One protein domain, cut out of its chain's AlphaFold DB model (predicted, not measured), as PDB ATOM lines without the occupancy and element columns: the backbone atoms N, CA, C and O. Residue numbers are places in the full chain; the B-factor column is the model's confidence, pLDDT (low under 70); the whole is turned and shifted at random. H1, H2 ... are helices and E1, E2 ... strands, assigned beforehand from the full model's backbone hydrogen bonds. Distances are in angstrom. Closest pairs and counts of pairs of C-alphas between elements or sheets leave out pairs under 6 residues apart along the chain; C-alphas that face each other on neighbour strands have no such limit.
ATOM      1  N   ALA A  29     101.508 266.076 286.517       93.56
ATOM      2  CA  ALA A  29     102.678 266.251 287.369       93.56
ATOM      3  C   ALA A  29     103.945 266.244 286.513       93.56
ATOM      4  O   ALA A  29     104.019 265.524 285.517       93.56
ATOM      5  N   GLU A  30     104.955 267.008 286.926       92.88
ATOM      6  CA  GLU A  30     106.286 266.909 286.331       92.88
ATOM      7  C   GLU A  30     106.872 265.521 286.611       92.88
ATOM      8  O   GLU A  30     106.762 265.001 287.727       92.88
ATOM      9  N   SER A  31     107.532 264.915 285.620       92.31
ATOM     10  CA  SER A  31     107.977 263.517 285.716       92.31
ATOM     11  C   SER A  31     108.893 263.267 286.917       92.31
ATOM     12  O   SER A  31     108.786 262.232 287.572       92.31
ATOM     13  N   VAL A  32     109.765 264.224 287.251       95.50
ATOM     14  CA  VAL A  32     110.675 264.121 288.404       95.50
ATOM     15  C   VAL A  32     109.902 264.089 289.726       95.50
ATOM     16  O   VAL A  32     110.192 263.253 290.582       95.50
ATOM     17  N   GLU A  33     108.893 264.950 289.886       94.31
ATOM     18  CA  GLU A  33     108.052 264.991 291.091       94.31
ATOM     19  C   GLU A  33     107.222 263.710 291.227       94.31
ATOM     20  O   GLU A  33     107.154 263.123 292.310       94.31
ATOM     21  N   MET A  34     106.645 263.233 290.119       95.69
ATOM     22  CA  MET A  34     105.896 261.977 290.092       95.69
ATOM     23  C   MET A  34     106.775 260.799 290.521       95.69
ATOM     24  O   MET A  34     106.389 260.036 291.408       95.69
ATOM     25  N   ILE A  35     107.964 260.649 289.928       96.38
ATOM     26  CA  ILE A  35     108.884 259.549 290.250       96.38
ATOM     27  C   ILE A  35     109.273 259.586 291.732       96.38
ATOM     28  O   ILE A  35     109.257 258.543 292.390       96.38
ATOM     29  N   ALA A  36     109.569 260.771 292.273       97.44
ATOM     30  CA  ALA A  36     109.897 260.937 293.685       97.44
ATOM     31  C   ALA A  36     108.726 260.537 294.602       97.44
ATOM     32  O   ALA A  36     108.922 259.781 295.555       97.44
ATOM     33  N   GLY A  37     107.497 260.959 294.285       96.94
ATOM     34  CA  GLY A  37     106.303 260.583 295.050       96.94
ATOM     35  C   GLY A  37     106.024 259.076 295.023       96.94
ATOM     36  O   GLY A  37     105.743 258.470 296.058       96.94
ATOM     37  N   LEU A  38     106.171 258.436 293.857       97.62
ATOM     38  CA  LEU A  38     106.033 256.981 293.728       97.62
ATOM     39  C   LEU A  38     107.112 256.230 294.519       97.62
ATOM     40  O   LEU A  38     106.822 255.193 295.123       97.62
ATOM     41  N   ALA A  39     108.349 256.732 294.523       98.12
ATOM     42  CA  ALA A  39     109.435 256.164 295.314       98.12
ATOM     43  C   ALA A  39     109.150 256.271 296.819       98.12
ATOM     44  O   ALA A  39     109.381 255.307 297.548       98.12
ATOM     45  N   GLU A  40     108.578 257.385 297.272       98.31
ATOM     46  CA  GLU A  40     108.242 257.592 298.680       98.31
ATOM     47  C   GLU A  40     107.132 256.646 299.160       98.31
ATOM     48  O   GLU A  40     107.260 256.014 300.210       98.31
ATOM     49  N   LEU A  41     106.083 256.443 298.356       97.94
ATOM     50  CA  LEU A  41     105.045 255.449 298.663       97.94
ATOM     51  C   LEU A  41     105.634 254.034 298.785       97.94
ATOM     52  O   LEU A  41     105.301 253.297 299.717       97.94
ATOM     53  N   LYS A  42     106.553 253.662 297.884       98.25
ATOM     54  CA  LYS A  42     107.267 252.378 297.961       98.25
ATOM     55  C   LYS A  42     108.147 252.289 299.208       98.25
ATOM     56  O   LYS A  42     108.158 251.251 299.864       98.25
ATOM     57  N   ARG A  43     108.841 253.373 299.578       98.38
ATOM     58  CA  ARG A  43     109.673 253.459 300.793       98.38
ATOM     59  C   ARG A  43     108.852 253.243 302.068       98.38
ATOM     60  O   ARG A  43     109.343 252.629 303.012       98.38
ATOM     61  N   HIS A  44     107.595 253.683 302.074       97.50
ATOM     62  CA  HIS A  44     106.627 253.422 303.145       97.50
ATOM     63  C   HIS A  44     106.035 251.999 303.142       97.50
ATOM     64  O   HIS A  44     105.216 251.670 304.000       97.50
ATOM     65  N   GLY A  45     106.469 251.136 302.220       98.12
ATOM     66  CA  GLY A  45     106.089 249.727 302.166       98.12
ATOM     67  C   GLY A  45     104.861 249.437 301.308       98.12
ATOM     68  O   GLY A  45     104.359 248.318 301.360       98.12
ATOM     69  N   PHE A  46     104.360 250.392 300.524       98.62
ATOM     70  CA  PHE A  46     103.241 250.154 299.612       98.62
ATOM     71  C   PHE A  46     103.696 249.587 298.263       98.62
ATOM     72  O   PHE A  46     104.805 249.845 297.792       98.62
ATOM     73  N   GLN A  47     102.807 248.846 297.604       98.25
ATOM     74  CA  GLN A  47     103.014 248.366 296.240       98.25
ATOM     75  C   GLN A  47     102.256 249.259 295.261       98.25
ATOM     76  O   GLN A  47     101.038 249.352 295.346       98.25
ATOM     77  N   ILE A  48     102.941 249.892 294.309       97.50
ATOM     78  CA  ILE A  48     102.264 250.637 293.235       97.50
ATOM     79  C   ILE A  48     101.911 249.656 292.120       97.50
ATOM     80  O   ILE A  48     102.812 249.143 291.459       97.50
ATOM     81  N   VAL A  49     100.618 249.379 291.938       95.94
ATOM     82  CA  VAL A  49     100.126 248.383 290.961       95.94
ATOM     83  C   VAL A  49      99.529 249.007 289.701       95.94
ATOM     84  O   VAL A  49      99.374 248.323 288.695       95.94
ATOM     85  N   ALA A  50      99.212 250.299 289.753       88.12
ATOM     86  CA  ALA A  50      98.777 251.096 288.618       88.12
ATOM     87  C   ALA A  50      99.211 252.549 288.832       88.12
ATOM     88  O   ALA A  50      99.111 253.066 289.948       88.12
ATOM     89  N   TYR A  59      95.694 272.206 280.358       92.19
ATOM     90  CA  TYR A  59      95.790 272.233 281.824       92.19
ATOM     91  C   TYR A  59      95.557 270.870 282.499       92.19
ATOM     92  O   TYR A  59      95.728 270.765 283.719       92.19
ATOM     93  N   PHE A  60      95.145 269.847 281.744       96.69
ATOM     94  CA  PHE A  60      94.721 268.552 282.273       96.69
ATOM     95  C   PHE A  60      95.787 267.474 282.091       96.69
ATOM     96  O   PHE A  60      96.550 267.483 281.125       96.69
ATOM     97  N   ALA A  61      95.796 266.496 282.995       96.12
ATOM     98  CA  ALA A  61      96.651 265.309 282.964       96.12
ATOM     99  C   ALA A  61      96.250 264.295 281.873       96.12
ATOM    100  O   ALA A  61      96.386 263.093 282.069       96.12
ATOM    101  N   GLY A  62      95.700 264.774 280.759       95.75
ATOM    102  CA  GLY A  62      95.199 263.985 279.643       95.75
ATOM    103  C   GLY A  62      93.720 264.235 279.333       95.75
ATOM    104  O   GLY A  62      93.036 264.962 280.073       95.75
ATOM    105  N   PRO A  63      93.219 263.619 278.248       94.00
ATOM    106  CA  PRO A  63      91.830 263.728 277.820       94.00
ATOM    107  C   PRO A  63      90.845 263.347 278.929       94.00
ATOM    108  O   PRO A  63      91.136 262.496 279.773       94.00
ATOM    109  N   SER A  64      89.639 263.926 278.906       92.69
ATOM    110  CA  SER A  64      88.593 263.639 279.907       92.69
ATOM    111  C   SER A  64      88.336 262.133 280.067       92.69
ATOM    112  O   SER A  64      88.390 261.607 281.177       92.69
ATOM    113  N   LEU A  65      88.177 261.417 278.947       91.62
ATOM    114  CA  LEU A  65      87.926 259.976 278.945       91.62
ATOM    115  C   LEU A  65      89.077 259.170 279.569       91.62
ATOM    116  O   LEU A  65      88.824 258.219 280.303       91.62
ATOM    117  N   GLU A  66      90.335 259.550 279.325       93.62
ATOM    118  CA  GLU A  66      91.486 258.877 279.937       93.62
ATOM    119  C   GLU A  66      91.529 259.092 281.450       93.62
ATOM    120  O   GLU A  66      91.763 258.143 282.197       93.62
ATOM    121  N   ARG A  67      91.270 260.317 281.929       94.88
ATOM    122  CA  ARG A  67      91.219 260.618 283.372       94.88
ATOM    123  C   ARG A  67      90.067 259.880 284.062       94.88
ATOM    124  O   ARG A  67      90.275 259.286 285.122       94.88
ATOM    125  N   THR A  68      88.885 259.844 283.445       94.19
ATOM    126  CA  THR A  68      87.721 259.099 283.953       94.19
ATOM    127  C   THR A  68      87.989 257.598 283.993       94.19
ATOM    128  O   THR A  68      87.763 256.966 285.026       94.19
ATOM    129  N   ASN A  69      88.539 257.022 282.922       92.56
ATOM    130  CA  ASN A  69      88.866 255.596 282.876       92.56
ATOM    131  C   ASN A  69      89.986 255.227 283.854       92.56
ATOM    132  O   ASN A  69      89.907 254.182 284.498       92.56
ATOM    133  N   GLY A  70      90.996 256.085 284.018       92.88
ATOM    134  CA  GLY A  70      92.049 255.894 285.013       92.88
ATOM    135  C   GLY A  70      91.494 255.866 286.437       92.88
ATOM    136  O   GLY A  70      91.825 254.966 287.213       92.88
ATOM    137  N   PHE A  71      90.584 256.787 286.771       94.88
ATOM    138  CA  PHE A  71      89.906 256.798 288.067       94.88
ATOM    139  C   PHE A  71      89.003 255.573 288.269       94.88
ATOM    140  O   PHE A  71      89.198 254.827 289.230       94.88
ATOM    141  N   LEU A  72      88.043 255.334 287.369       94.56
ATOM    142  CA  LEU A  72      87.061 254.255 287.507       94.56
ATOM    143  C   LEU A  72      87.701 252.869 287.420       94.56
ATOM    144  O   LEU A  72      87.329 251.977 288.180       94.56
ATOM    145  N   GLY A  73      88.678 252.681 286.531       93.50
ATOM    146  CA  GLY A  73      89.417 251.426 286.407       93.50
ATOM    147  C   GLY A  73      90.181 251.092 287.685       93.50
ATOM    148  O   GLY A  73      90.157 249.949 288.137       93.50
ATOM    149  N   THR A  74      90.791 252.098 288.317       93.75
ATOM    150  CA  THR A  74      91.494 251.916 289.593       93.75
ATOM    151  C   THR A  74      90.516 251.688 290.748       93.75
ATOM    152  O   THR A  74      90.734 250.802 291.570       93.75
ATOM    153  N   LEU A  75      89.421 252.453 290.801       93.88
ATOM    154  CA  LEU A  75      88.407 252.368 291.855       93.88
ATOM    155  C   LEU A  75      87.682 251.015 291.863       93.88
ATOM    156  O   LEU A  75      87.386 250.489 292.933       93.88
ATOM    157  N   ASN A  76      87.405 250.457 290.683       94.56
ATOM    158  CA  ASN A  76      86.684 249.192 290.527       94.56
ATOM    159  C   ASN A  76      87.602 247.957 290.538       94.56
ATOM    160  O   ASN A  76      87.115 246.835 290.401       94.56
ATOM    161  N   SER A  77      88.919 248.134 290.675       95.25
ATOM    162  CA  SER A  77      89.868 247.023 290.651       95.25
ATOM    163  C   SER A  77      89.908 246.275 291.987       95.25
ATOM    164  O   SER A  77      90.200 246.852 293.029       95.25
ATOM    165  N   ASP A  78      89.752 244.950 291.946       95.06
ATOM    166  CA  ASP A  78      90.029 244.049 293.079       95.06
ATOM    167  C   ASP A  78      91.534 243.942 293.410       95.06
ATOM    168  O   ASP A  78      91.944 243.378 294.437       95.06
ATOM    169  N   ARG A  79      92.381 244.516 292.546       95.69
ATOM    170  CA  ARG A  79      93.832 244.564 292.706       95.69
ATOM    171  C   ARG A  79      94.323 245.763 293.505       95.69
ATOM    172  O   ARG A  79      95.518 245.825 293.785       95.69
ATOM    173  N   VAL A  80      93.438 246.682 293.878       97.38
ATOM    174  CA  VAL A  80      93.785 247.934 294.550       97.38
ATOM    175  C   VAL A  80      93.149 247.971 295.935       97.38
ATOM    176  O   VAL A  80      91.955 247.752 296.102       97.38
ATOM    177  N   ASP A  81      93.964 248.256 296.946       97.81
ATOM    178  CA  ASP A  81      93.538 248.388 298.339       97.81
ATOM    179  C   ASP A  81      93.330 249.861 298.744       97.81
ATOM    180  O   ASP A  81      92.653 250.135 299.736       97.81
ATOM    181  N   GLY A  82      93.892 250.809 297.983       97.12
ATOM    182  CA  GLY A  82      93.711 252.249 298.171       97.12
ATOM    183  C   GLY A  82      94.122 253.075 296.950       97.12
ATOM    184  O   GLY A  82      94.931 252.640 296.131       97.12
ATOM    185  N   LEU A  83      93.561 254.277 296.828       97.12
ATOM    186  CA  LEU A  83      93.829 255.194 295.720       97.12
ATOM    187  C   LEU A  83      94.568 256.436 296.213       97.12
ATOM    188  O   LEU A  83      94.265 256.958 297.286       97.12
ATOM    189  N   VAL A  84      95.485 256.939 295.392       97.31
ATOM    190  CA  VAL A  84      96.165 258.220 295.608       97.31
ATOM    191  C   VAL A  84      96.026 259.062 294.345       97.31
ATOM    192  O   VAL A  84      96.342 258.608 293.249       97.31
ATOM    193  N   ALA A  85      95.538 260.293 294.484       96.75
ATOM    194  CA  ALA A  85      95.558 261.236 293.375       96.75
ATOM    195  C   ALA A  85      97.001 261.704 293.143       96.75
ATOM    196  O   ALA A  85      97.656 262.146 294.086       96.75
ATOM    197  N   LEU A  86      97.474 261.629 291.897       96.00
ATOM    198  CA  LEU A  86      98.817 262.046 291.491       96.00
ATOM    199  C   LEU A  86      99.086 263.500 291.893       96.00
ATOM    200  O   LEU A  86     100.111 263.811 292.493       96.00
ATOM    201  N   ARG A  87      98.131 264.382 291.583       94.94
ATOM    202  CA  ARG A  87      98.111 265.785 291.993       94.94
ATOM    203  C   ARG A  87      96.685 266.332 291.911       94.94
ATOM    204  O   ARG A  87      95.835 265.798 291.198       94.94
ATOM    205  N   GLY A  88      96.436 267.407 292.657       94.56
ATOM    206  CA  GLY A  88      95.262 268.261 292.476       94.56
ATOM    207  C   GLY A  88      95.392 269.216 291.281       94.56
ATOM    208  O   GLY A  88      96.152 268.978 290.346       94.56
TER     209      GLY A  88
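AT A GLANCE: This is residues 29 to 50 and 59 to 88 of the 99 residues of the protein "Peptidase_S66 domain-containing protein" of Acidobacteria bacterium 13_1_20CM_3_58_11 (UniProt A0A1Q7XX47). A flat, open frame: the helices H1 and H2 lie along two sides of it, apart and running nearly the same way, with the strand E2 running back between them. The strand E1 leads from the end of H1 across towards H2, and no two named strands pair. The printed part has 52 residues, with two named helices and two named strands in the order H1, E1, H2, E2, a mixed class of helices and strands. It is only just loose, close to compact, with a radius of gyration of the C-alphas of 12.0 A, and it spans 31 by 29 by 14 A.

HOW THE PARTS SIT: H1, residues 31 to 43, is the longest helix. A tight link of 3 residues joins it to E1, residues 47 to 50; their closest C-alphas are those of Lys 42 and Ile 48, 7.1 A apart. H2, residues 64 to 75, is apart from H1. The closest C-alphas of E1 and H2 are those of Ala 50 and Thr 74, 7.4 A apart, the one pair within 8 A. A short link of 6 residues leads from H2 to E2, residues 82 to 85, where the closest C-alphas are those of Leu 75 and Leu 83, 7.2 A apart. E2 is apart from H1 and from E1. E1 and E2 pair with no named strand. In H1 and H2 every O i to N i+4 pair is within hydrogen-bond range.

IN THESE COORDINATES: H1 begins at C-alpha 31 (107.977, 263.517, 285.716) and measures 18.2 A from first to last C-alpha. H2 measures 16.4 A and begins at C-alpha 64 (88.593, 263.639, 279.907). E1 is 9.1 A long and E2 10.4 A, ending at C-alpha 85 (95.558, 261.236, 293.375).

THE WHOLE: The C-alphas of Gly 45 and Tyr 59, 32.0 A apart, are the two farthest apart. Residues 51 to 58, in the link from E1 to H2, are not printed, and C-alphas 50 and 59 are 22.4 A apart across this cut. Residues 62 to 69, of which 64 to 69 belong to H2, stand free. The mean pLDDT of the printed part is 95.5, and no printed residue is under 70.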